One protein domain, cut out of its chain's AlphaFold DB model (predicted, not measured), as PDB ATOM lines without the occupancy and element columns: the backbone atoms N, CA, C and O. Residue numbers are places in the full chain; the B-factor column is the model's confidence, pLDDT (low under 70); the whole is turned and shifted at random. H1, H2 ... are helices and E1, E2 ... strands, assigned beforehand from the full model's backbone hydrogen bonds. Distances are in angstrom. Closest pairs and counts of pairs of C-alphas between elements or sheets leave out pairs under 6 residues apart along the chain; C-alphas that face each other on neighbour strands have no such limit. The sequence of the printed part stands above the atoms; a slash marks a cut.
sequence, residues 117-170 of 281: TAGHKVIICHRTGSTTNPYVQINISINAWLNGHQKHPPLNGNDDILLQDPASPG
ATOM      1  N   THR A 117      -4.904  26.779  33.360       57.56
ATOM      2  CA  THR A 117      -4.278  28.112  33.520       57.56
ATOM      3  C   THR A 117      -3.018  28.278  32.666       57.56
ATOM      4  O   THR A 117      -2.575  29.396  32.421       57.56
ATOM      5  N   ALA A 118      -2.446  27.188  32.136       61.41
ATOM      6  CA  ALA A 118      -1.265  27.246  31.270       61.41
ATOM      7  C   ALA A 118      -1.486  28.082  29.989       61.41
ATOM      8  O   ALA A 118      -0.552  28.746  29.518       61.41
ATOM      9  N   GLY A 119      -2.716  28.072  29.458       77.75
ATOM     10  CA  GLY A 119      -3.130  28.864  28.295       77.75
ATOM     11  C   GLY A 119      -3.415  30.342  28.586       77.75
ATOM     12  O   GLY A 119      -3.344  31.149  27.666       77.75
ATOM     13  N   HIS A 120      -3.681  30.723  29.840       92.81
ATOM     14  CA  HIS A 120      -4.025  32.103  30.193       92.81
ATOM     15  C   HIS A 120      -2.760  32.964  30.269       92.81
ATOM     16  O   HIS A 120      -1.934  32.821  31.183       92.81
ATOM     17  N   LYS A 121      -2.578  33.823  29.260       96.00
ATOM     18  CA  LYS A 121      -1.489  34.801  29.199       96.00
ATOM     19  C   LYS A 121      -1.988  36.210  29.470       96.00
ATOM     20  O   LYS A 121      -3.160  36.515  29.271       96.00
ATOM     21  N   VAL A 122      -1.048  37.052  29.871       96.94
ATOM     22  CA  VAL A 122      -1.196  38.496  30.019       96.94
ATOM     23  C   VAL A 122      -0.010  39.200  29.372       96.94
ATOM     24  O   VAL A 122       1.097  38.648  29.320       96.94
ATOM     25  N   ILE A 123      -0.230  40.422  28.893       97.50
ATOM     26  CA  ILE A 123       0.848  41.315  28.458       97.50
ATOM     27  C   ILE A 123       1.087  42.342  29.558       97.50
ATOM     28  O   ILE A 123       0.148  42.974  30.044       97.50
ATOM     29  N   ILE A 124       2.355  42.513  29.935       97.06
ATOM     30  CA  ILE A 124       2.778  43.479  30.951       97.06
ATOM     31  C   ILE A 124       3.915  44.359  30.431       97.06
ATOM     32  O   ILE A 124       4.717  43.925  29.597       97.06
ATOM     33  N   CYS A 125       4.026  45.568  30.973       97.06
ATOM     34  CA  CYS A 125       5.274  46.320  30.985       97.06
ATOM     35  C   CYS A 125       6.069  45.893  32.217       97.06
ATOM     36  O   CYS A 125       5.705  46.233  33.342       97.06
ATOM     37  N   HIS A 126       7.149  45.150  32.006       96.25
ATOM     38  CA  HIS A 126       8.087  44.796  33.061       96.25
ATOM     39  C   HIS A 126       9.161  45.880  33.188       96.25
ATOM     40  O   HIS A 126       9.772  46.269  32.186       96.25
ATOM     41  N   ARG A 127       9.395  46.375  34.403       95.50
ATOM     42  CA  ARG A 127      10.407  47.402  34.672       95.50
ATOM     43  C   ARG A 127      11.827  46.853  34.521       95.50
ATOM     44  O   ARG A 127      12.135  45.760  34.986       95.50
ATOM     45  N   THR A 128      12.718  47.630  33.910       94.00
ATOM     46  CA  THR A 128      14.112  47.215  33.633       94.00
ATOM     47  C   THR A 128      15.133  47.767  34.628       94.00
ATOM     48  O   THR A 128      16.262  47.287  34.680       94.00
ATOM     49  N   GLY A 129      14.773  48.825  35.362       91.69
ATOM     50  CA  GLY A 129      15.709  49.635  36.149       91.69
ATOM     51  C   GLY A 129      16.518  50.662  35.339       91.69
ATOM     52  O   GLY A 129      17.234  51.461  35.939       91.69
ATOM     53  N   SER A 130      16.400  50.701  34.006       92.19
ATOM     54  CA  SER A 130      17.032  51.737  33.175       92.19
ATOM     55  C   SER A 130      16.277  53.067  33.259       92.19
ATOM     56  O   SER A 130      15.052  53.095  33.192       92.19
ATOM     57  N   THR A 131      16.998  54.184  33.335       89.50
ATOM     58  CA  THR A 131      16.406  55.534  33.287       89.50
ATOM     59  C   THR A 131      15.967  55.944  31.881       89.50
ATOM     60  O   THR A 131      15.029  56.721  31.741       89.50
ATOM     61  N   THR A 132      16.619  55.429  30.834       91.31
ATOM     62  CA  THR A 132      16.344  55.782  29.427       91.31
ATOM     63  C   THR A 132      15.419  54.798  28.717       91.31
ATOM     64  O   THR A 132      14.905  55.108  27.647       91.31
ATOM     65  N   ASN A 133      15.207  53.611  29.292       92.00
ATOM     66  CA  ASN A 133      14.248  52.627  28.797       92.00
ATOM     67  C   ASN A 133      13.605  51.875  29.977       92.00
ATOM     68  O   ASN A 133      13.954  50.715  30.223       92.00
ATOM     69  N   PRO A 134      12.729  52.537  30.756       94.12
ATOM     70  CA  PRO A 134      12.250  52.017  32.037       94.12
ATOM     71  C   PRO A 134      11.451  50.717  31.934       94.12
ATOM     72  O   PRO A 134      11.394  49.985  32.920       94.12
ATOM     73  N   TYR A 135      10.901  50.381  30.760       95.69
ATOM     74  CA  TYR A 135      10.001  49.243  30.574       95.69
ATOM     75  C   TYR A 135      10.319  48.396  29.339       95.69
ATOM     76  O   TYR A 135      10.608  48.912  28.261       95.69
ATOM     77  N   VAL A 136      10.147  47.080  29.467       95.25
ATOM     78  CA  VAL A 136      10.064  46.136  28.344       95.25
ATOM     79  C   VAL A 136       8.726  45.413  28.366       95.25
ATOM     80  O   VAL A 136       8.249  44.990  29.414       95.25
ATOM     81  N   GLN A 137       8.121  45.242  27.195       95.62
ATOM     82  CA  GLN A 137       6.865  44.514  27.085       95.62
ATOM     83  C   GLN A 137       7.108  43.009  26.963       95.62
ATOM     84  O   GLN A 137       7.837  42.562  26.068       95.62
ATOM     85  N   ILE A 138       6.458  42.226  27.825       95.81
ATOM     86  CA  ILE A 138       6.533  40.762  27.820       95.81
ATOM     87  C   ILE A 138       5.139  40.130  27.888       95.81
ATOM     88  O   ILE A 138       4.214  40.684  28.474       95.81
ATOM     89  N   ASN A 139       5.014  38.956  27.271       96.50
ATOM     90  CA  ASN A 139       3.816  38.121  27.256       96.50
ATOM     91  C   ASN A 139       4.096  36.898  28.143       96.50
ATOM     92  O   ASN A 139       4.991  36.103  27.837       96.50
ATOM     93  N   ILE A 140       3.404  36.797  29.278       95.56
ATOM     94  CA  ILE A 140       3.684  35.832  30.356       95.56
ATOM     95  C   ILE A 140       2.403  35.123  30.797       95.56
ATOM     96  O   ILE A 140       1.305  35.545  30.455       95.56
ATOM     97  N   SER A 141       2.506  34.028  31.555       96.50
ATOM     98  CA  SER A 141       1.323  33.422  32.182       96.50
ATOM     99  C   SER A 141       0.771  34.304  33.303       96.50
ATOM    100  O   SER A 141       1.542  34.904  34.054       96.50
ATOM    101  N   ILE A 142      -0.552  34.287  33.495       95.50
ATOM    102  CA  ILE A 142      -1.209  34.947  34.639       95.50
ATOM    103  C   ILE A 142      -0.584  34.535  35.987       95.50
ATOM    104  O   ILE A 142      -0.397  35.355  36.882       95.50
ATOM    105  N   ASN A 143      -0.141  33.279  36.112       95.06
ATOM    106  CA  ASN A 143       0.521  32.773  37.316       95.06
ATOM    107  C   ASN A 143       1.853  33.478  37.620       95.06
ATOM    108  O   ASN A 143       2.208  33.589  38.793       95.06
ATOM    109  N   ALA A 144       2.589  33.948  36.606       95.19
ATOM    110  CA  ALA A 144       3.818  34.720  36.798       95.19
ATOM    111  C   ALA A 144       3.519  36.173  37.207       95.19
ATOM    112  O   ALA A 144       4.266  36.755  37.994       95.19
ATOM    113  N   TRP A 145       2.397  36.733  36.741       96.38
ATOM    114  CA  TRP A 145       1.892  38.018  37.223       96.38
ATOM    115  C   TRP A 145       1.508  37.947  38.709       96.38
ATOM    116  O   TRP A 145       2.118  38.624  39.538       96.38
ATOM    117  N   LEU A 146       0.587  37.043  39.061       95.50
ATOM    118  CA  LEU A 146       0.023  36.913  40.412       95.50
ATOM    119  C   LEU A 146       1.037  36.474  41.484       95.50
ATOM    120  O   LEU A 146       0.827  36.734  42.669       95.50
ATOM    121  N   ASN A 147       2.115  35.773  41.114       94.69
ATOM    122  CA  ASN A 147       3.099  35.237  42.072       94.69
ATOM    123  C   ASN A 147       4.479  35.901  42.013       94.69
ATOM    124  O   ASN A 147       5.294  35.635  42.892       94.69
ATOM    125  N   GLY A 148       4.725  36.767  41.029       94.31
ATOM    126  CA  GLY A 148       5.963  37.530  40.894       94.31
ATOM    127  C   GLY A 148       5.668  39.007  40.675       94.31
ATOM    128  O   GLY A 148       5.696  39.795  41.617       94.31
ATOM    129  N   HIS A 149       5.373  39.378  39.430       95.25
ATOM    130  CA  HIS A 149       5.378  40.772  38.971       95.25
ATOM    131  C   HIS A 149       4.486  41.722  39.791       95.25
ATOM    132  O   HIS A 149       4.946  42.805  40.142       95.25
ATOM    133  N   GLN A 150       3.283  41.301  40.203       95.12
ATOM    134  CA  GLN A 150       2.381  42.118  41.037       95.12
ATOM    135  C   GLN A 150       2.887  42.333  42.484       95.12
ATOM    136  O   GLN A 150       2.387  43.199  43.195       95.12
ATOM    137  N   LYS A 151       3.840  41.518  42.955       94.69
ATOM    138  CA  LYS A 151       4.294  41.463  44.360       94.69
ATOM    139  C   LYS A 151       5.703  42.021  44.583       94.69
ATOM    140  O   LYS A 151       6.112  42.176  45.731       94.69
ATOM    141  N   HIS A 152       6.469  42.286  43.525       87.88
ATOM    142  CA  HIS A 152       7.816  42.841  43.660       87.88
ATOM    143  C   HIS A 152       7.762  44.367  43.859       87.88
ATOM    144  O   HIS A 152       7.114  45.026  43.051       87.88
ATOM    145  N   PRO A 153       8.492  44.942  44.835       93.19
ATOM    146  CA  PRO A 153       8.435  46.372  45.156       93.19
ATOM    147  C   PRO A 153       9.004  47.267  44.038       93.19
ATOM    148  O   PRO A 153       9.856  46.793  43.271       93.19
ATOM    149  N   PRO A 154       8.622  48.556  43.972       94.00
ATOM    150  CA  PRO A 154       9.041  49.456  42.903       94.00
ATOM    151  C   PRO A 154      10.563  49.516  42.727       94.00
ATOM    152  O   PRO A 154      11.317  49.556  43.700       94.00
ATOM    153  N   LEU A 155      11.029  49.584  41.478       93.12
ATOM    154  CA  LEU A 155      12.433  49.841  41.142       93.12
ATOM    155  C   LEU A 155      12.541  51.220  40.491       93.12
ATOM    156  O   LEU A 155      11.929  51.472  39.454       93.12
ATOM    157  N   ASN A 156      13.309  52.124  41.103       92.69
ATOM    158  CA  ASN A 156      13.436  53.526  40.678       92.69
ATOM    159  C   ASN A 156      12.070  54.237  40.536       92.69
ATOM    160  O   ASN A 156      11.859  54.993  39.591       92.69
ATOM    161  N   GLY A 157      11.125  53.947  41.442       92.75
ATOM    162  CA  GLY A 157       9.765  54.508  41.430       92.75
ATOM    163  C   GLY A 157       8.809  53.906  40.391       92.75
ATOM    164  O   GLY A 157       7.692  54.391  40.263       92.75
ATOM    165  N   ASN A 158       9.227  52.869  39.659       94.19
ATOM    166  CA  ASN A 158       8.404  52.163  38.675       94.19
ATOM    167  C   ASN A 158       7.993  50.784  39.208       94.19
ATOM    168  O   ASN A 158       8.834  50.086  39.773       94.19
ATOM    169  N   ASP A 159       6.755  50.364  38.962       95.81
ATOM    170  CA  ASP A 159       6.249  49.004  39.213       95.81
ATOM    171  C   ASP A 159       6.077  48.233  37.900       95.81
ATOM    172  O   ASP A 159       6.226  48.808  36.830       95.81
ATOM    173  N   ASP A 160       5.776  46.932  37.944       96.12
ATOM    174  CA  ASP A 160       5.317  46.236  36.734       96.12
ATOM    175  C   ASP A 160       3.846  46.583  36.457       96.12
ATOM    176  O   ASP A 160       3.024  46.598  37.371       96.12
ATOM    177  N   ILE A 161       3.497  46.837  35.192       95.44
ATOM    178  CA  ILE A 161       2.160  47.308  34.792       95.44
ATOM    179  C   ILE A 161       1.466  46.238  33.951       95.44
ATOM    180  O   ILE A 161       1.977  45.849  32.900       95.44
ATOM    181  N   LEU A 162       0.277  45.801  34.369       96.75
ATOM    182  CA  LEU A 162      -0.593  44.942  33.567       96.75
ATOM    183  C   LEU A 162      -1.239  45.760  32.438       96.75
ATOM    184  O   LEU A 162      -1.947  46.724  32.712       96.75
ATOM    185  N   LEU A 163      -0.990  45.383  31.179       96.62
ATOM    186  CA  LEU A 163      -1.565  46.060  30.008       96.62
ATOM    187  C   LEU A 163      -2.818  45.367  29.477       96.62
ATOM    188  O   LEU A 163      -3.754  46.036  29.053       96.62
ATOM    189  N   GLN A 164      -2.809  44.033  29.438       97.12
ATOM    190  CA  GLN A 164      -3.873  43.259  28.807       97.12
ATOM    191  C   GLN A 164      -4.018  41.885  29.449       97.12
ATOM    192  O   GLN A 164      -3.045  41.138  29.588       97.12
ATOM    193  N   ASP A 165      -5.265  41.564  29.773       95.44
ATOM    194  CA  ASP A 165      -5.731  40.292  30.300       95.44
ATOM    195  C   ASP A 165      -7.149  40.029  29.736       95.44
ATOM    196  O   ASP A 165      -8.019  40.885  29.919       95.44
ATOM    197  N   PRO A 166      -7.407  38.908  29.031       94.69
ATOM    198  CA  PRO A 166      -6.445  37.908  28.572       94.69
ATOM    199  C   PRO A 166      -5.680  38.374  27.321       94.69
ATOM    200  O   PRO A 166      -6.157  39.190  26.533       94.69
ATOM    201  N   ALA A 167      -4.503  37.792  27.103       95.00
ATOM    202  CA  ALA A 167      -3.726  37.928  25.875       95.00
ATOM    203  C   ALA A 167      -3.478  36.563  25.214       95.00
ATOM    204  O   ALA A 167      -3.435  35.523  25.880       95.00
ATOM    205  N   SER A 168      -3.263  36.564  23.902       94.00
ATOM    206  CA  SER A 168      -2.907  35.370  23.130       94.00
ATOM    207  C   SER A 168      -1.413  35.045  23.297       94.00
ATOM    208  O   SER A 168      -0.595  35.960  23.427       94.00
ATOM    209  N   PRO A 169      -0.983  33.770  23.263       91.12
ATOM    210  CA  PRO A 169       0.436  33.426  23.357       91.12
ATOM    211  C   PRO A 169       1.278  34.067  22.241       91.12
ATOM    212  O   PRO A 169       1.077  33.790  21.063       91.12
ATOM    213  N   GLY A 170       2.249  34.902  22.623       88.44
ATOM    214  CA  GLY A 170       3.141  35.596  21.681       88.44
ATOM    215  C   GLY A 170       2.594  36.906  21.103       88.44
ATOM    216  O   GLY A 170       3.317  37.583  20.372       88.44
TER     217      GLY A 170
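This is residues 117 to 170 of the 281 residues of an uncharacterized protein of Actinobacteria bacterium (UniProt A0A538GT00). A narrow antiparallel sheet of three strands has one short helix, H1, over one face, and a long loop, residues 148 to 160, returns from H1 to the last strand. The 54 printed residues hold E1, E2, H1 and E3 along the chain; the sheet order is E2, E1, E3. The class is mixed; the whole is compact, radius of gyration of the C-alphas 11.2 A, yet elongated, spanning 33 by 20 by 12 A.

E1, residues 121 to 127, begins at C-alpha 121 (-1.489, 34.801, 29.199) and is 18.2 A long. E2 is residues 135 to 141, 18.1 A; H1 is residues 142 to 147, 8.6 A. E3, residues 161 to 167, 14.2 A, ends at C-alpha 167 (-3.726, 37.928, 25.875).

E1 and E2 form a hairpin, at 151 degrees, with N 126 and O 136 2.8 A apart. E1 and E3 are antiparallel at 164 degrees, with N 125 and O 161 2.8 A apart. The sheet is only just strongly twisted, its C-alphas up to 4.3 A off the plane. H1 is on the sheet, over E1, at a height of 9.7 A, and only just stands up from it, rising 42 degrees; the closest C-alphas of E1 and H1, those of Lys 121 and Ile 142, are 5.4 A apart. In H1 every O i to N i+4 pair is within hydrogen-bond range. E2, H1 and E3 make a split strand-helix-strand unit, two same-way strands with E1 between them, its crossover right-handed.

The farthest C-alphas, Thr 117 and Thr 132, are 34.8 A apart. The printed part has no cut; the H1 to E3 link is long. Residues 117 to 118 are under pLDDT 70.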